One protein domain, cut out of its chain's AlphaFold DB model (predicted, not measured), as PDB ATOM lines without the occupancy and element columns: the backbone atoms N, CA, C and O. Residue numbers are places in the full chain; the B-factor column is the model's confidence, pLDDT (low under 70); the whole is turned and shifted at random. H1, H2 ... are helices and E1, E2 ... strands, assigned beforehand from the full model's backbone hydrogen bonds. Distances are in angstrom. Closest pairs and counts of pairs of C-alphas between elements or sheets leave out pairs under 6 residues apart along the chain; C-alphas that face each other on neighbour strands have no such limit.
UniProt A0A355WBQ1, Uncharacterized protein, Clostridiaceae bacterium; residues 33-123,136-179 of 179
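This is residues 33 to 123 and 136 to 179 of the 179 residues of an uncharacterized protein of Clostridiaceae bacterium (UniProt A0A355WBQ1). A twisted sheet of six strands makes the core; the long helix H2 crosses over one face of it, and the small hairpin E6 and E7 covers part of the other face, as a small sandwich whose sheets are partly face to face. The short helix H1 only grazes the sheet near its edge strand E1, and the unnamed residues 37 to 50 lead from it to H2. The printed part has 135 residues, with the named helices H1 and H2 followed along the chain by the named strands E1 to E8, and its class is mixed, helices and strands. The large sheet has the order E1, E2, E3, E5, E8, E4 and is mixed, with E8 and E4 parallel; the small one is antiparallel. The whole is compact and rounded, with a radius of gyration of the C-alphas of 14.3 A and spans of 37 by 35 by 31 A.

Begin at the large sheet with E1, residues 72 to 80, E2, residues 86 to 94, and E3, residues 99 to 106, a meander, each strand the antiparallel neighbour of the one before. E1 and E2 form a hairpin, with N 78 and O 89 2.9 A apart, within hydrogen-bond range. E2 and E3 form another, with N 90 and O 102 at 2.8 A. Next, E5, residues 136 to 142, is antiparallel to E3, with N 105 and O 137 at 2.8 A. E8, residues 173 to 178, is antiparallel to E5, with N 140 and O 175 at 2.9 A. The edge strand E4, residues 117 to 121, is parallel to E8 at 22 degrees, with N 118 and O 174 at 2.8 A. From edge to edge the strands' lines turn by 95 degrees. Now look at H2, residues 51 to 66: it is on this sheet at a height of 8.0 A, and the two make two layers, a helix on one face of a sheet. It lies over E3 and only just over E2, on which 3 of its C-alphas fall, and runs across the strands, at 67 degrees to E3 on the local plane. Its closest C-alphas to E5 are those of Thr 65 and Lys 142, 5.8 A apart. E6, residues 152 to 157, and E7, residues 162 to 167, form an antiparallel hairpin, with N 155 and O 164 at 2.8 A. The two sheets make a sandwich, face to face, 9.6 A centre to centre where they face each other, with strands at 34 degrees; the closest C-alphas of E3 and E6 are those of Thr 101 and Leu 152, 5.3 A apart. H2 is apart from E6 and E7. H1, residues 33 to 36, only grazes the large sheet, and its closest C-alpha to E1 is that of Glu 34, 6.3 A from that of Ile 74. In H2 every O i to N i+4 pair is within hydrogen-bond range; H1 is too short for such a pair.

Find C-alpha 72 at (167.132, 203.145, 202.856); from there E1 runs 23.7 A to Leu 80. E2 is 25.7 A long, E3 24.2 A and E5 19.5 A. Find C-alpha 51 at (174.070, 192.752, 207.083), where H2 begins its 22.0 A. E8 ends at C-alpha 178, at (191.125, 200.781, 197.435).

The two C-alphas farthest apart, those of Asp 69 and Asn 159, are 41.8 A apart. Residues 124 to 135 are not printed, and C-alphas 123 and 136 stand 13.3 A apart across this cut, in the link E4 to E5. Of the links printed whole, H1 to H2 is long, with 14 residues. In this predicted model the mean pLDDT of the printed part is 89.5; residues 114 to 115 and 122 to 123 are under 70.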
ATOM      1  N   ASN A  33     163.562 191.527 205.156       86.81
ATOM      2  CA  ASN A  33     164.032 191.075 203.846       86.81
ATOM      3  C   ASN A  33     165.551 191.241 203.656       86.81
ATOM      4  O   ASN A  33     166.150 190.439 202.944       86.81
ATOM      5  N   GLU A  34     166.194 192.213 204.309       90.44
ATOM      6  CA  GLU A  34     167.644 192.421 204.200       90.44
ATOM      7  C   GLU A  34     168.437 191.277 204.850       90.44
ATOM      8  O   GLU A  34     169.547 190.970 204.420       90.44
ATOM      9  N   TYR A  35     167.865 190.583 205.841       89.94
ATOM     10  CA  TYR A  35     168.485 189.392 206.434       89.94
ATOM     11  C   TYR A  35     168.483 188.176 205.499       89.94
ATOM     12  O   TYR A  35     169.220 187.223 205.750       89.94
ATOM     13  N   LEU A  36     167.666 188.197 204.443       91.12
ATOM     14  CA  LEU A  36     167.607 187.141 203.431       91.12
ATOM     15  C   LEU A  36     168.628 187.349 202.305       91.12
ATOM     16  O   LEU A  36     168.771 186.475 201.451       91.12
ATOM     17  N   LEU A  37     169.320 188.491 202.287       94.50
ATOM     18  CA  LEU A  37     170.352 188.780 201.300       94.50
ATOM     19  C   LEU A  37     171.568 187.878 201.518       94.50
ATOM     20  O   LEU A  37     172.096 187.768 202.628       94.50
ATOM     21  N   ASP A  38     172.044 187.269 200.435       94.12
ATOM     22  CA  ASP A  38     173.244 186.448 200.483       94.12
ATOM     23  C   ASP A  38     174.483 187.344 200.495       94.12
ATOM     24  O   ASP A  38     174.904 187.859 199.466       94.12
ATOM     25  N   ILE A  39     175.035 187.576 201.686       95.50
ATOM     26  CA  ILE A  39     176.281 188.335 201.875       95.50
ATOM     27  C   ILE A  39     177.532 187.469 201.667       95.50
ATOM     28  O   ILE A  39     178.659 187.962 201.809       95.50
ATOM     29  N   VAL A  40     177.355 186.174 201.393       94.88
ATOM     30  CA  VAL A  40     178.435 185.243 201.077       94.88
ATOM     31  C   VAL A  40     178.498 185.109 199.562       94.88
ATOM     32  O   VAL A  40     177.570 184.655 198.908       94.88
ATOM     33  N   ALA A  41     179.622 185.506 198.980       95.12
ATOM     34  CA  ALA A  41     179.833 185.355 197.553       95.12
ATOM     35  C   ALA A  41     179.876 183.867 197.153       95.12
ATOM     36  O   ALA A  41     180.252 183.021 197.967       95.12
ATOM     37  N   PRO A  42     179.638 183.530 195.870       93.75
ATOM     38  CA  PRO A  42     179.789 182.162 195.365       93.75
ATOM     39  C   PRO A  42     181.177 181.535 195.597       93.75
ATOM     40  O   PRO A  42     181.315 180.316 195.586       93.75
ATOM     41  N   SER A  43     182.210 182.353 195.824       92.19
ATOM     42  CA  SER A  43     183.553 181.907 196.216       92.19
ATOM     43  C   SER A  43     183.663 181.444 197.678       92.19
ATOM     44  O   SER A  43     184.694 180.902 198.068       92.19
ATOM     45  N   GLY A  44     182.623 181.651 198.491       92.50
ATOM     46  CA  GLY A  44     182.590 181.392 199.933       92.50
ATOM     47  C   GLY A  44     183.090 182.560 200.791       92.50
ATOM     48  O   GLY A  44     183.012 182.499 202.018       92.50
ATOM     49  N   GLU A  45     183.597 183.630 200.176       92.81
ATOM     50  CA  GLU A  45     184.043 184.827 200.888       92.81
ATOM     51  C   GLU A  45     182.869 185.738 201.254       92.81
ATOM     52  O   GLU A  45     181.936 185.927 200.479       92.81
ATOM     53  N   LYS A  46     182.929 186.350 202.436       93.44
ATOM     54  CA  LYS A  46     181.936 187.337 202.869       93.44
ATOM     55  C   LYS A  46     182.249 188.718 202.298       93.44
ATOM     56  O   LYS A  46     183.401 189.149 202.352       93.44
ATOM     57  N   ILE A  47     181.220 189.433 201.844       93.88
ATOM     58  CA  ILE A  47     181.348 190.840 201.416       93.88
ATOM     59  C   ILE A  47     181.327 191.822 202.600       93.88
ATOM     60  O   ILE A  47     181.815 192.939 202.485       93.88
ATOM     61  N   ALA A  48     180.768 191.390 203.734       93.62
ATOM     62  CA  ALA A  48     180.757 192.069 205.031       93.62
ATOM     63  C   ALA A  48     180.560 191.021 206.142       93.62
ATOM     64  O   ALA A  48     180.062 189.924 205.870       93.62
ATOM     65  N   ASN A  49     180.901 191.308 207.405       91.56
ATOM     66  CA  ASN A  49     180.764 190.290 208.461       91.56
ATOM     67  C   ASN A  49     179.299 189.926 208.742       91.56
ATOM     68  O   ASN A  49     179.010 188.790 209.136       91.56
ATOM     69  N   ASN A  50     178.394 190.889 208.554       91.69
ATOM     70  CA  ASN A  50     176.946 190.763 208.695       91.69
ATOM     71  C   ASN A  50     176.226 191.883 207.914       91.69
ATOM     72  O   ASN A  50     176.852 192.844 207.462       91.69
ATOM     73  N   ILE A  51     174.900 191.768 207.791       93.25
ATOM     74  CA  ILE A  51     174.070 192.752 207.083       93.25
ATOM     75  C   ILE A  51     174.128 194.150 207.716       93.25
ATOM     76  O   ILE A  51     174.104 195.144 206.998       93.25
ATOM     77  N   THR A  52     174.284 194.256 209.041       92.00
ATOM     78  CA  THR A  52     174.416 195.544 209.739       92.00
ATOM     79  C   THR A  52     175.657 196.308 209.282       92.00
ATOM     80  O   THR A  52     175.597 197.515 209.067       92.00
ATOM     81  N   GLU A  53     176.788 195.622 209.125       91.81
ATOM     82  CA  GLU A  53     178.028 196.232 208.645       91.81
ATOM     83  C   GLU A  53     177.917 196.654 207.180       91.81
ATOM     84  O   GLU A  53     178.303 197.774 206.847       91.81
ATOM     85  N   LEU A  54     177.308 195.812 206.336       94.38
ATOM     86  CA  LEU A  54     177.043 196.164 204.943       94.38
ATOM     87  C   LEU A  54     176.143 197.402 204.850       94.38
ATOM     88  O   LEU A  54     176.474 198.348 204.142       94.38
ATOM     89  N   LYS A  55     175.061 197.439 205.635       93.38
ATOM     90  CA  LYS A  55     174.149 198.582 205.703       93.38
ATOM     91  C   LYS A  55     174.865 199.840 206.184       93.38
ATOM     92  O   LYS A  55     174.687 200.906 205.605       93.38
ATOM     93  N   LYS A  56     175.758 199.735 207.170       92.12
ATOM     94  CA  LYS A  56     176.572 200.876 207.613       92.12
ATOM     95  C   LYS A  56     177.448 201.416 206.490       92.12
ATOM     96  O   LYS A  56     177.563 202.628 206.323       92.12
ATOM     97  N   GLU A  57     178.073 200.525 205.730       92.00
ATOM     98  CA  GLU A  57     178.876 200.918 204.580       92.00
ATOM     99  C   GLU A  57     178.024 201.582 203.491       92.00
ATOM    100  O   GLU A  57     178.407 202.641 202.989       92.00
ATOM    101  N   THR A  58     176.854 201.022 203.172       93.81
ATOM    102  CA  THR A  58     175.912 201.624 202.221       93.81
ATOM    103  C   THR A  58     175.463 203.015 202.674       93.81
ATOM    104  O   THR A  58     175.432 203.934 201.858       93.81
ATOM    105  N   ALA A  59     175.211 203.217 203.972       92.06
ATOM    106  CA  ALA A  59     174.842 204.521 204.525       92.06
ATOM    107  C   ALA A  59     175.930 205.577 204.269       92.06
ATOM    108  O   ALA A  59     175.628 206.682 203.821       92.06
ATOM    109  N   PHE A  60     177.207 205.227 204.470       90.50
ATOM    110  CA  PHE A  60     178.316 206.129 204.145       90.50
ATOM    111  C   PHE A  60     178.372 206.468 202.653       90.50
ATOM    112  O   PHE A  60     178.639 207.613 202.301       90.50
ATOM    113  N   ILE A  61     178.100 205.503 201.772       90.94
ATOM    114  CA  ILE A  61     178.087 205.734 200.320       90.94
ATOM    115  C   ILE A  61     176.954 206.682 199.930       90.94
ATOM    116  O   ILE A  61     177.179 207.598 199.140       90.94
ATOM    117  N   ILE A  62     175.756 206.488 200.483       89.62
ATOM    118  CA  ILE A  62     174.596 207.355 200.244       89.62
ATOM    119  C   ILE A  62     174.902 208.776 200.721       89.62
ATOM    120  O   ILE A  62     174.763 209.717 199.939       89.62
ATOM    121  N   ALA A  63     175.404 208.925 201.949       88.75
ATOM    122  CA  ALA A  63     175.775 210.221 202.506       88.75
ATOM    123  C   ALA A  63     176.853 210.924 201.667       88.75
ATOM    124  O   ALA A  63     176.742 212.113 201.392       88.75
ATOM    125  N   GLU A  64     177.872 210.204 201.191       85.50
ATOM    126  CA  GLU A  64     178.909 210.778 200.326       85.50
ATOM    127  C   GLU A  64     178.442 211.071 198.891       85.50
ATOM    128  O   GLU A  64     179.113 211.819 198.175       85.50
ATOM    129  N   THR A  65     177.369 210.429 198.423       84.12
ATOM    130  CA  THR A  65     176.857 210.584 197.050       84.12
ATOM    131  C   THR A  65     175.815 211.686 196.958       84.12
ATOM    132  O   THR A  65     175.805 212.428 195.981       84.12
ATOM    133  N   PHE A  66     174.953 211.798 197.967       79.38
ATOM    134  CA  PHE A  66     173.822 212.722 197.970       79.38
ATOM    135  C   PHE A  66     173.939 213.834 199.014       79.38
ATOM    136  O   PHE A  66     173.062 214.686 199.050       79.38
ATOM    137  N   GLU A  67     174.980 213.825 199.857       78.00
ATOM    138  CA  GLU A  67     175.183 214.777 200.967       78.00
ATOM    139  C   GLU A  67     174.017 214.808 201.973       78.00
ATOM    140  O   GLU A  67     173.789 215.800 202.663       78.00
ATOM    141  N   ILE A  68     173.257 213.709 202.063       73.69
ATOM    142  CA  ILE A  68     172.075 213.579 202.918       73.69
ATOM    143  C   ILE A  68     172.128 212.233 203.644       73.69
ATOM    144  O   ILE A  68     172.449 211.208 203.042       73.69
ATOM    145  N   ASP A  69     171.761 212.237 204.924       76.06
ATOM    146  CA  ASP A  69     171.445 211.021 205.672       76.06
ATOM    147  C   ASP A  69     169.979 210.647 205.410       76.06
ATOM    148  O   ASP A  69     169.062 211.389 205.773       76.06
ATOM    149  N   LYS A  70     169.755 209.548 204.684       79.56
ATOM    150  CA  LYS A  70     168.419 209.069 204.309       79.56
ATOM    151  C   LYS A  70     168.226 207.651 204.805       79.56
ATOM    152  O   LYS A  70     169.140 206.838 204.709       79.56
ATOM    153  N   THR A  71     167.010 207.330 205.230       88.25
ATOM    154  CA  THR A  71     166.587 205.939 205.405       88.25
ATOM    155  C   THR A  71     166.603 205.225 204.054       88.25
ATOM    156  O   THR A  71     166.187 205.783 203.032       88.25
ATOM    157  N   PHE A  72     167.079 203.983 204.047       92.56
ATOM    158  CA  PHE A  72     167.132 203.145 202.856       92.56
ATOM    159  C   PHE A  72     167.079 201.660 203.218       92.56
ATOM    160  O   PHE A  72     167.311 201.257 204.365       92.56
ATOM    161  N   GLU A  73     166.832 200.852 202.197       94.88
ATOM    162  CA  GLU A  73     166.913 199.396 202.234       94.88
ATOM    163  C   GLU A  73     167.880 198.914 201.155       94.88
ATOM    164  O   GLU A  73     167.889 199.442 200.039       94.88
ATOM    165  N   ILE A  74     168.690 197.907 201.475       96.38
ATOM    166  CA  ILE A  74     169.418 197.139 200.466       96.38
ATOM    167  C   ILE A  74     168.415 196.175 199.842       96.38
ATOM    168  O   ILE A  74     167.879 195.295 200.509       96.38
ATOM    169  N   THR A  75     168.133 196.343 198.557       95.94
ATOM    170  CA  THR A  75     167.081 195.576 197.887       95.94
ATOM    171  C   THR A  75     167.617 194.335 197.196       95.94
ATOM    172  O   THR A  75     166.851 193.402 196.962       95.94
ATOM    173  N   ASN A  76     168.902 194.325 196.821       96.56
ATOM    174  CA  ASN A  76     169.488 193.197 196.107       96.56
ATOM    175  C   ASN A  76     171.019 193.132 196.231       96.56
ATOM    176  O   ASN A  76     171.691 194.160 196.356       96.56
ATOM    177  N   LEU A  77     171.555 191.913 196.123       96.81
ATOM    178  CA  LEU A  77     172.978 191.610 195.984       96.81
ATOM    179  C   LEU A  77     173.173 190.680 194.787       96.81
ATOM    180  O   LEU A  77     172.722 189.538 194.797       96.81
ATOM    181  N   ASN A  78     173.871 191.165 193.765       96.50
ATOM    182  CA  ASN A  78     174.190 190.395 192.568       96.50
ATOM    183  C   ASN A  78     175.694 190.142 192.491       96.50
ATOM    184  O   ASN A  78     176.493 191.034 192.763       96.50
ATOM    185  N   TYR A  79     176.092 188.951 192.054       97.19
ATOM    186  CA  TYR A  79     177.499 188.582 191.919       97.19
ATOM    187  C   TYR A  79     177.868 188.360 190.459       97.19
ATOM    188  O   TYR A  79     177.193 187.608 189.754       97.19
ATOM    189  N   LEU A  80     178.961 188.980 190.005       96.25
ATOM    190  CA  LEU A  80     179.510 188.670 188.686       96.25
ATOM    191  C   LEU A  80     180.387 187.409 188.743       96.25
ATOM    192  O   LEU A  80     181.104 187.201 189.730       96.25
ATOM    193  N   PRO A  81     180.392 186.579 187.683       94.94
ATOM    194  CA  PRO A  81     181.297 185.441 187.584       94.94
ATOM    195  C   PRO A  81     182.770 185.859 187.693       94.94
ATOM    196  O   PRO A  81     183.248 186.720 186.954       94.94
ATOM    197  N   CYS A  82     183.509 185.220 188.601       89.81
ATOM    198  CA  CYS A  82     184.929 185.491 188.839       89.81
ATOM    199  C   CYS A  82     185.705 184.178 188.989       89.81
ATOM    200  O   CYS A  82     185.213 183.226 189.589       89.81
ATOM    201  N   LYS A  83     186.943 184.127 188.477       85.00
ATOM    202  CA  LYS A  83     187.839 182.968 188.675       85.00
ATOM    203  C   LYS A  83     188.385 182.885 190.103       85.00
ATOM    204  O   LYS A  83     188.642 181.793 190.599       85.00
ATOM    205  N   LYS A  84     188.599 184.039 190.733       87.69
ATOM    206  CA  LYS A  84     189.085 184.201 192.104       87.69
ATOM    207  C   LYS A  84     188.351 185.383 192.732       87.69
ATOM    208  O   LYS A  84     188.011 186.326 192.018       87.69
ATOM    209  N   GLY A  85     188.130 185.321 194.042       91.75
ATOM    210  CA  GLY A  85     187.551 186.429 194.779       91.75
ATOM    211  C   GLY A  85     186.072 186.616 194.477       91.75
ATOM    212  O   GLY A  85     185.343 185.640 194.282       91.75
ATOM    213  N   TYR A  86     185.626 187.865 194.440       95.25
ATOM    214  CA  TYR A  86     184.253 188.204 194.082       95.25
ATOM    215  C   TYR A  86     184.145 189.623 193.527       95.25
ATOM    216  O   TYR A  86     184.986 190.484 193.793       95.25
ATOM    217  N   ILE A  87     183.053 189.862 192.802       96.56
ATOM    218  CA  ILE A  87     182.539 191.191 192.482       96.56
ATOM    219  C   ILE A  87     181.058 191.176 192.847       96.56
ATOM    220  O   ILE A  87     180.277 190.455 192.228       96.56
ATOM    221  N   ALA A  88     180.694 191.941 193.867       97.56
ATOM    222  CA  ALA A  88     179.327 192.124 194.320       97.56
ATOM    223  C   ALA A  88     178.807 193.474 193.828       97.56
ATOM    224  O   ALA A  88     179.496 194.485 193.959       97.56
ATOM    225  N   ILE A  89     177.593 193.488 193.293       97.44
ATOM    226  CA  ILE A  89     176.823 194.675 192.937       97.44
ATOM    227  C   ILE A  89     175.696 194.777 193.954       97.44
ATOM    228  O   ILE A  89     174.883 193.861 194.088       97.44
ATOM    229  N   ILE A  90     175.675 195.887 194.674       97.88
ATOM    230  CA  ILE A  90     174.744 196.151 195.757       97.88
ATOM    231  C   ILE A  90     173.750 197.189 195.265       97.88
ATOM    232  O   ILE A  90     174.150 198.269 194.827       97.88
ATOM    233  N   GLU A  91     172.466 196.859 195.348       96.50
ATOM    234  CA  GLU A  91     171.366 197.745 194.975       96.50
ATOM    235  C   GLU A  91     170.631 198.209 196.226       96.50
ATOM    236  O   GLU A  91     170.363 197.413 197.129       96.50
ATOM    237  N   TYR A  92     170.287 199.491 196.275       94.75
ATOM    238  CA  TYR A  92     169.525 200.068 197.373       94.75
ATOM    239  C   TYR A  92     168.429 201.006 196.873       94.75
ATOM    240  O   TYR A  92     168.511 201.583 195.781       94.75
ATOM    241  N   LEU A  93     167.415 201.176 197.714       93.12
ATOM    242  CA  LEU A  93     166.296 202.084 197.515       93.12
ATOM    243  C   LEU A  93     166.155 202.972 198.749       93.12
ATOM    244  O   LEU A  93     166.012 202.474 199.866       93.12
ATOM    245  N   THR A  94     166.207 204.285 198.552       90.94
ATOM    246  CA  THR A  94     165.902 205.257 199.607       90.94
ATOM    247  C   THR A  94     164.391 205.429 199.758       90.94
ATOM    248  O   THR A  94     163.627 205.176 198.825       90.94
ATOM    249  N   GLU A  95     163.944 205.890 200.926       88.19
ATOM    250  CA  GLU A  95     162.514 206.066 201.241       88.19
ATOM    251  C   GLU A  95     161.779 207.017 200.274       88.19
ATOM    252  O   GLU A  95     160.605 206.823 199.969       88.19
ATOM    253  N   ASP A  96     162.478 208.010 199.718       86.75
ATOM    254  CA  ASP A  96     161.954 208.933 198.702       86.75
ATOM    255  C   ASP A  96     161.984 208.369 197.269       86.75
ATOM    256  O   ASP A  96     161.680 209.076 196.308       86.75
ATOM    257  N   GLY A  97     162.330 207.090 197.111       87.50
ATOM    258  CA  GLY A  97     162.238 206.357 195.853       87.50
ATOM    259  C   GLY A  97     163.480 206.428 194.966       87.50
ATOM    260  O   GLY A  97     163.439 205.931 193.835       87.50
ATOM    261  N   MET A  98     164.588 207.014 195.433       86.75
ATOM    262  CA  MET A  98     165.828 207.029 194.657       86.75
ATOM    263  C   MET A  98     166.492 205.655 194.701       86.75
ATOM    264  O   MET A  98     166.738 205.082 195.763       86.75
ATOM    265  N   LYS A  99     166.817 205.137 193.519       90.38
ATOM    266  CA  LYS A  99     167.571 203.894 193.360       90.38
ATOM    267  C   LYS A  99     169.038 204.217 193.173       90.38
ATOM    268  O   LYS A  99     169.378 205.101 192.387       90.38
ATOM    269  N   GLY A 100     169.895 203.460 193.838       91.38
ATOM    270  CA  GLY A 100     171.330 203.556 193.642       91.38
ATOM    271  C   GLY A 100     171.985 202.192 193.676       91.38
ATOM    272  O   GLY A 100     171.433 201.217 194.186       91.38
ATOM    273  N   THR A 101     173.171 202.130 193.088       95.50
ATOM    274  CA  THR A 101     173.966 200.911 193.040       95.50
ATOM    275  C   THR A 101     175.439 201.238 193.220       95.50
ATOM    276  O   THR A 101     175.923 202.292 192.797       95.50
ATOM    277  N   TYR A 102     176.162 200.329 193.857       96.19
ATOM    278  CA  TYR A 102     177.614 200.381 193.964       96.19
ATOM    279  C   TYR A 102     178.180 198.967 193.875       96.19
ATOM    280  O   TYR A 102     177.434 197.993 193.961       96.19
ATOM    281  N   ALA A 103     179.492 198.845 193.690       97.06
ATOM    282  CA  ALA A 103     180.137 197.543 193.642       97.06
ATOM    283  C   ALA A 103     181.305 197.433 194.608       97.06
ATOM    284  O   ALA A 103     182.013 198.405 194.881       97.06
ATOM    285  N   ILE A 104     181.518 196.213 195.083       95.94
ATOM    286  CA  ILE A 104     182.671 195.803 195.871       95.94
ATOM    287  C   ILE A 104     183.345 194.653 195.128       95.94
ATOM    288  O   ILE A 104     182.683 193.677 194.782       95.94
ATOM    289  N   SER A 105     184.657 194.725 194.938       95.19
ATOM    290  CA  SER A 105     185.460 193.597 194.488       95.19
ATOM    291  C   SER A 105     186.594 193.285 195.453       95.19
ATOM    292  O   SER A 105     187.128 194.156 196.140       95.19
ATOM    293  N   LYS A 106     186.985 192.018 195.484       94.19
ATOM    294  CA  LYS A 106     188.184 191.555 196.175       94.19
ATOM    295  C   LYS A 106     188.799 190.441 195.357       94.19
ATOM    296  O   LYS A 106     188.067 189.580 194.880       94.19
ATOM    297  N   ASP A 107     190.123 190.471 195.191       90.81
ATOM    298  CA  ASP A 107     190.893 189.440 194.476       90.81
ATOM    299  C   ASP A 107     190.398 189.135 193.039       90.81
ATOM    300  O   ASP A 107     190.777 188.117 192.456       90.81
ATOM    301  N   ALA A 108     189.582 190.025 192.464       89.56
ATOM    302  CA  ALA A 108     188.970 189.908 191.149       89.56
ATOM    303  C   ALA A 108     189.398 191.080 190.257       89.56
ATOM    304  O   ALA A 108     189.444 192.231 190.696       89.56
ATOM    305  N   GLU A 109     189.700 190.774 188.999       88.81
ATOM    306  CA  GLU A 109     190.045 191.770 187.991       88.81
ATOM    307  C   GLU A 109     188.775 192.428 187.445       88.81
ATOM    308  O   GLU A 109     187.805 191.749 187.095       88.81
ATOM    309  N   VAL A 110     188.781 193.761 187.411       91.00
ATOM    310  CA  VAL A 110     187.635 194.577 187.015       91.00
ATOM    311  C   VAL A 110     188.104 195.663 186.059       91.00
ATOM    312  O   VAL A 110     188.860 196.554 186.444       91.00
ATOM    313  N   ASN A 111     187.607 195.614 184.830       91.81
ATOM    314  CA  ASN A 111     187.704 196.708 183.879       91.81
ATOM    315  C   ASN A 111     186.670 197.781 184.225       91.81
ATOM    316  O   ASN A 111     185.585 197.486 184.729       91.81
ATOM    317  N   TYR A 112     186.971 199.039 183.930       88.31
ATOM    318  CA  TYR A 112     186.038 200.137 184.155       88.31
ATOM    319  C   TYR A 112     186.189 201.225 183.097       88.31
ATOM    320  O   TYR A 112     187.248 201.376 182.487       88.31
ATOM    321  N   SER A 113     185.114 201.981 182.865       78.56
ATOM    322  CA  SER A 113     185.171 203.153 181.985       78.56
ATOM    323  C   SER A 113     186.091 204.217 182.594       78.56
ATOM    324  O   SER A 113     185.962 204.546 183.771       78.56
ATOM    325  N   THR A 114     187.041 204.726 181.806       66.06
ATOM    326  CA  THR A 114     188.076 205.670 182.263       66.06
ATOM    327  C   THR A 114     187.628 207.128 182.268       66.06
ATOM    328  O   THR A 114     188.348 207.989 182.779       66.06
ATOM    329  N   ASP A 115     186.459 207.421 181.709       65.81
ATOM    330  CA  ASP A 115     185.961 208.785 181.621       65.81
ATOM    331  C   ASP A 115     185.476 209.231 183.011       65.81
ATOM    332  O   ASP A 115     184.671 208.563 183.655       65.81
ATOM    333  N   ASN A 116     186.008 210.354 183.511       74.81
ATOM    334  CA  ASN A 116     185.659 210.947 184.812       74.81
ATOM    335  C   ASN A 116     185.905 210.043 186.045       74.81
ATOM    336  O   ASN A 116     185.081 209.982 186.959       74.81
ATOM    337  N   VAL A 117     187.066 209.380 186.119       82.88
ATOM    338  CA  VAL A 117     187.446 208.532 187.268       82.88
ATOM    339  C   VAL A 117     188.220 209.307 188.346       82.88
ATOM    340  O   VAL A 117     189.172 210.030 188.049       82.88
ATOM    341  N   ILE A 118     187.868 209.104 189.621       82.75
ATOM    342  CA  ILE A 118     188.697 209.458 190.784       82.75
ATOM    343  C   ILE A 118     189.173 208.187 191.478       82.75
ATOM    344  O   ILE A 118     188.363 207.382 191.934       82.75
ATOM    345  N   LEU A 119     190.484 208.071 191.666       81.88
ATOM    346  CA  LEU A 119     191.085 207.050 192.519       81.88
ATOM    347  C   LEU A 119     191.307 207.619 193.927       81.88
ATOM    348  O   LEU A 119     192.073 208.565 194.112       81.88
ATOM    349  N   LYS A 120     190.648 207.033 194.926       80.94
ATOM    350  CA  LYS A 120     190.857 207.302 196.352       80.94
ATOM    351  C   LYS A 120     191.630 206.133 196.962       80.94
ATOM    352  O   LYS A 120     191.105 205.037 197.130       80.94
ATOM    353  N   SER A 121     192.890 206.359 197.321       71.38
ATOM    354  CA  SER A 121     193.617 205.415 198.174       71.38
ATOM    355  C   SER A 121     193.224 205.671 199.625       71.38
ATOM    356  O   SER A 121     193.333 206.804 200.104       71.38
ATOM    357  N   SER A 122     192.728 204.652 200.330       57.19
ATOM    358  CA  SER A 122     192.391 204.807 201.743       57.19
ATOM    359  C   SER A 122     193.654 204.698 202.606       57.19
ATOM    360  O   SER A 122     194.062 203.641 203.065       57.19
ATOM    361  N   SER A 123     194.289 205.831 202.900       45.06
ATOM    362  CA  SER A 123     195.342 205.927 203.922       45.06
ATOM    363  C   SER A 123     194.757 206.017 205.343       45.06
ATOM    364  O   SER A 123     195.215 206.798 206.179       45.06
ATOM    365  N   GLN A 136     190.343 195.205 199.404       88.94
ATOM    366  CA  GLN A 136     189.015 195.346 198.811       88.94
ATOM    367  C   GLN A 136     188.977 196.630 197.974       88.94
ATOM    368  O   GLN A 136     189.521 197.664 198.363       88.94
ATOM    369  N   THR A 137     188.351 196.569 196.803       92.69
ATOM    370  CA  THR A 137     188.126 197.729 195.935       92.69
ATOM    371  C   THR A 137     186.639 198.024 195.866       92.69
ATOM    372  O   THR A 137     185.822 197.127 195.689       92.69
ATOM    373  N   LYS A 138     186.269 199.291 195.998       94.81
ATOM    374  CA  LYS A 138     184.889 199.761 195.928       94.81
ATOM    375  C   LYS A 138     184.715 200.730 194.771       94.81
ATOM    376  O   LYS A 138     185.542 201.618 194.602       94.81
ATOM    377  N   PHE A 139     183.614 200.597 194.044       94.88
ATOM    378  CA  PHE A 139     183.257 201.415 192.889       94.88
ATOM    379  C   PHE A 139     181.906 202.084 193.140       94.88
ATOM    380  O   PHE A 139     180.928 201.408 193.461       94.88
ATOM    381  N   VAL A 140     181.843 203.405 192.986       94.31
ATOM    382  CA  VAL A 140     180.625 204.206 193.175       94.31
ATOM    383  C   VAL A 140     180.492 205.184 192.013       94.31
ATOM    384  O   VAL A 140     181.442 205.891 191.694       94.31
ATOM    385  N   CYS A 141     179.315 205.261 191.395       92.44
ATOM    386  CA  CYS A 141     179.013 206.264 190.374       92.44
ATOM    387  C   CYS A 141     178.270 207.441 191.009       92.44
ATOM    388  O   CYS A 141     177.185 207.253 191.557       92.44
ATOM    389  N   LYS A 142     178.830 208.650 190.919       89.88
ATOM    390  CA  LYS A 142     178.230 209.870 191.468       89.88
ATOM    391  C   LYS A 142     177.693 210.792 190.368       89.88
ATOM    392  O   LYS A 142     178.340 210.902 189.320       89.88
ATOM    393  N   PRO A 143     176.555 211.474 190.609       89.06
ATOM    394  CA  PRO A 143     176.072 212.563 189.764       89.06
ATOM    395  C   PRO A 143     177.167 213.594 189.484       89.06
ATOM    396  O   PRO A 143     177.879 214.023 190.392       89.06
ATOM    397  N   HIS A 144     177.319 213.969 188.219       87.12
ATOM    398  CA  HIS A 144     178.256 214.993 187.774       87.12
ATOM    399  C   HIS A 144     177.810 215.537 186.408       87.12
ATOM    400  O   HIS A 144     177.178 214.826 185.622       87.12
ATOM    401  N   GLY A 145     178.099 216.817 186.155       85.75
ATOM    402  CA  GLY A 145     177.636 217.516 184.958       85.75
ATOM    403  C   GLY A 145     176.108 217.534 184.863       85.75
ATOM    404  O   GLY A 145     175.428 217.934 185.807       85.75
ATOM    405  N   ASN A 146     175.574 217.085 183.730       85.44
ATOM    406  CA  ASN A 146     174.140 217.040 183.443       85.44
ATOM    407  C   ASN A 146     173.452 215.746 183.918       85.44
ATOM    408  O   ASN A 146     172.231 215.618 183.796       85.44
ATOM    409  N   CYS A 147     174.198 214.777 184.459       85.12
ATOM    410  CA  CYS A 147     173.618 213.542 184.983       85.12
ATOM    411  C   CYS A 147     173.066 213.789 186.397       85.12
ATOM    412  O   CYS A 147     173.822 213.817 187.366       85.12
ATOM    413  N   SER A 148     171.743 213.933 186.528       80.94
ATOM    414  CA  SER A 148     171.071 214.080 187.833       80.94
ATOM    415  C   SER A 148     170.998 212.774 188.631       80.94
ATOM    416  O   SER A 148     170.864 212.800 189.852       80.94
ATOM    417  N   THR A 149     171.094 211.628 187.953       84.12
ATOM    418  CA  THR A 149     171.100 210.294 188.564       84.12
ATOM    419  C   THR A 149     172.184 209.438 187.922       84.12
ATOM    420  O   THR A 149     172.387 209.475 186.707       84.12
ATOM    421  N   CYS A 150     172.895 208.674 188.748       88.75
ATOM    422  CA  CYS A 150     173.975 207.797 188.319       88.75
ATOM    423  C   CYS A 150     173.826 206.449 189.014       88.75
ATOM    424  O   CYS A 150     173.788 206.376 190.239       88.75
ATOM    425  N   THR A 151     173.760 205.386 188.222       91.25
ATOM    426  CA  THR A 151     173.765 204.007 188.713       91.25
ATOM    427  C   THR A 151     174.952 203.277 188.112       91.25
ATOM    428  O   THR A 151     175.300 203.496 186.951       91.25
ATOM    429  N   LEU A 152     175.547 202.392 188.891       93.75
ATOM    430  CA  LEU A 152     176.570 201.457 188.466       93.75
ATOM    431  C   LEU A 152     175.939 200.206 187.841       93.75
ATOM    432  O   LEU A 152     174.981 199.646 188.378       93.75
ATOM    433  N   GLN A 153     176.509 199.752 186.731       93.69
ATOM    434  CA  GLN A 153     176.182 198.489 186.080       93.69
ATOM    435  C   GLN A 153     177.447 197.644 185.952       93.69
ATOM    436  O   GLN A 153     178.527 198.162 185.675       93.69
ATOM    437  N   GLY A 154     177.309 196.339 186.163       93.44
ATOM    438  CA  GLY A 154     178.375 195.371 185.947       93.44
ATOM    439  C   GLY A 154     178.002 194.407 184.833       93.44
ATOM    440  O   GLY A 154     176.848 194.001 184.710       93.44
ATOM    441  N   SER A 155     178.982 194.040 184.017       94.12
ATOM    442  CA  SER A 155     178.821 193.095 182.915       94.12
ATOM    443  C   SER A 155     179.966 192.092 182.910       94.12
ATOM    444  O   SER A 155     181.094 192.437 183.255       94.12
ATOM    445  N   TYR A 156     179.669 190.857 182.514       94.94
ATOM    446  CA  TYR A 156     180.648 189.788 182.351       94.94
ATOM    447  C   TYR A 156     180.651 189.329 180.895       94.94
ATOM    448  O   TYR A 156     179.599 188.986 180.347       94.94
ATOM    449  N   ASN A 157     181.823 189.308 180.267       93.62
ATOM    450  CA  ASN A 157     181.992 188.768 178.926       93.62
ATOM    451  C   ASN A 157     182.422 187.294 179.019       93.62
ATOM    452  O   ASN A 157     183.572 187.024 179.360       93.62
ATOM    453  N   PRO A 158     181.560 186.318 178.673       91.88
ATOM    454  CA  PRO A 158     181.903 184.902 178.791       91.88
ATOM    455  C   PRO A 158     182.981 184.446 177.800       91.88
ATOM    456  O   PRO A 158     183.601 183.411 178.025       91.88
ATOM    457  N   ASN A 159     183.217 185.198 176.717       93.75
ATOM    458  CA  ASN A 159     184.218 184.845 175.710       93.75
ATOM    459  C   ASN A 159     185.635 185.232 176.152       93.75
ATOM    460  O   ASN A 159     186.579 184.492 175.887       93.75
ATOM    461  N   THR A 160     185.788 186.382 176.818       91.69
ATOM    462  CA  THR A 160     187.090 186.868 177.311       91.69
ATOM    463  C   THR A 160     187.317 186.552 178.790       91.69
ATOM    464  O   THR A 160     188.456 186.467 179.239       91.69
ATOM    465  N   GLY A 161     186.245 186.309 179.548       89.81
ATOM    466  CA  GLY A 161     186.277 186.146 181.001       89.81
ATOM    467  C   GLY A 161     186.426 187.466 181.761       89.81
ATOM    468  O   GLY A 161     186.750 187.443 182.946       89.81
ATOM    469  N   GLU A 162     186.231 188.599 181.086       91.81
ATOM    470  CA  GLU A 162     186.422 189.932 181.653       91.81
ATOM    471  C   GLU A 162     185.149 190.444 182.323       91.81
ATOM    472  O   GLU A 162     184.043 190.295 181.795       91.81
ATOM    473  N   ASN A 163     185.328 191.108 183.462       93.88
ATOM    474  CA  ASN A 163     184.280 191.861 184.130       93.88
ATOM    475  C   ASN A 163     184.480 193.349 183.876       93.88
ATOM    476  O   ASN A 163     185.588 193.850 184.053       93.88
ATOM    477  N   THR A 164     183.410 194.054 183.523       93.88
ATOM    478  CA  THR A 164     183.439 195.499 183.289       93.88
ATOM    479  C   THR A 164     182.376 196.194 184.122       93.88
ATOM    480  O   THR A 164     181.205 195.813 184.079       93.88
ATOM    481  N   ILE A 165     182.783 197.241 184.834       93.81
ATOM    482  CA  ILE A 165     181.915 198.143 185.586       93.81
ATOM    483  C   ILE A 165     181.789 199.479 184.850       93.81
ATOM    484  O   ILE A 165     182.780 200.102 184.469       93.81
ATOM    485  N   THR A 166     180.561 199.955 184.678       92.88
ATOM    486  CA  THR A 166     180.259 201.227 184.013       92.88
ATOM    487  C   THR A 166     179.223 202.030 184.792       92.88
ATOM    488  O   THR A 166     178.417 201.484 185.545       92.88
ATOM    489  N   CYS A 167     179.244 203.349 184.612       92.31
ATOM    490  CA  CYS A 167     178.172 204.224 185.075       92.31
ATOM    491  C   CYS A 167     177.117 204.390 183.975       92.31
ATOM    492  O   CYS A 167     177.440 204.380 182.789       92.31
ATOM    493  N   SER A 168     175.852 204.560 184.362       90.00
ATOM    494  CA  SER A 168     174.712 204.654 183.438       90.00
ATOM    495  C   SER A 168     174.726 205.877 182.517       90.00
ATOM    496  O   SER A 168     174.132 205.833 181.442       90.00
ATOM    497  N   CYS A 169     175.364 206.969 182.934       85.00
ATOM    498  CA  CYS A 169     175.450 208.221 182.192       85.00
ATOM    499  C   CYS A 169     176.928 208.607 182.020       85.00
ATOM    500  O   CYS A 169     177.746 208.392 182.913       85.00
ATOM    501  N   ASN A 170     177.282 209.134 180.849       82.81
ATOM    502  CA  ASN A 170     178.664 209.401 180.428       82.81
ATOM    503  C   ASN A 170     179.349 210.531 181.214       82.81
ATOM    504  O   ASN A 170     180.570 210.537 181.345       82.81
ATOM    505  N   GLU A 171     178.582 211.487 181.741       87.12
ATOM    506  CA  GLU A 171     179.128 212.549 182.594       87.12
ATOM    507  C   GLU A 171     179.183 212.152 184.078       87.12
ATOM    508  O   GLU A 171     179.731 212.921 184.868       87.12
ATOM    509  N   CYS A 172     178.675 210.966 184.461       90.12
ATOM    510  CA  CYS A 172     178.819 210.445 185.822       90.12
ATOM    511  C   CYS A 172     180.292 210.320 186.191       90.12
ATOM    512  O   CYS A 172     181.130 209.919 185.383       90.12
ATOM    513  N   LYS A 173     180.590 210.588 187.459       90.75
ATOM    514  CA  LYS A 173     181.938 210.464 187.995       90.75
ATOM    515  C   LYS A 173     182.079 209.140 188.728       90.75
ATOM    516  O   LYS A 173     181.360 208.903 189.698       90.75
ATOM    517  N   MET A 174     182.998 208.284 188.292       92.12
ATOM    518  CA  MET A 174     183.285 207.041 189.004       92.12
ATOM    519  C   MET A 174     184.320 207.300 190.097       92.12
ATOM    520  O   MET A 174     185.437 207.731 189.824       92.12
ATOM    521  N   GLU A 175     183.970 207.018 191.345       92.31
ATOM    522  CA  GLU A 175     184.911 206.992 192.458       92.31
ATOM    523  C   GLU A 175     185.302 205.550 192.773       92.31
ATOM    524  O   GLU A 175     184.449 204.705 193.049       92.31
ATOM    525  N   ILE A 176     186.606 205.284 192.760       91.81
ATOM    526  CA  ILE A 176     187.186 203.979 193.062       91.81
ATOM    527  C   ILE A 176     187.989 204.106 194.351       91.81
ATOM    528  O   ILE A 176     188.920 204.907 194.425       91.81
ATOM    529  N   THR A 177     187.632 203.332 195.373       91.00
ATOM    530  CA  THR A 177     188.330 203.308 196.665       91.00
ATOM    531  C   THR A 177     189.029 201.974 196.865       91.00
ATOM    532  O   THR A 177     188.367 200.945 196.808       91.00
ATOM    533  N   VAL A 178     190.335 201.990 197.133       86.62
ATOM    534  CA  VAL A 178     191.125 200.781 197.435       86.62
ATOM    535  C   VAL A 178     191.508 200.782 198.919       86.62
ATOM    536  O   VAL A 178     191.989 201.803 199.435       86.62
ATOM    537  N   SER A 179     191.276 199.662 199.605       79.25
ATOM    538  CA  SER A 179     191.568 199.437 201.034       79.25
ATOM    539  C   SER A 179     192.444 198.225 201.264       79.25
ATOM    540  O   SER A 179     192.107 197.192 200.648       79.25
TER     541      SER A 179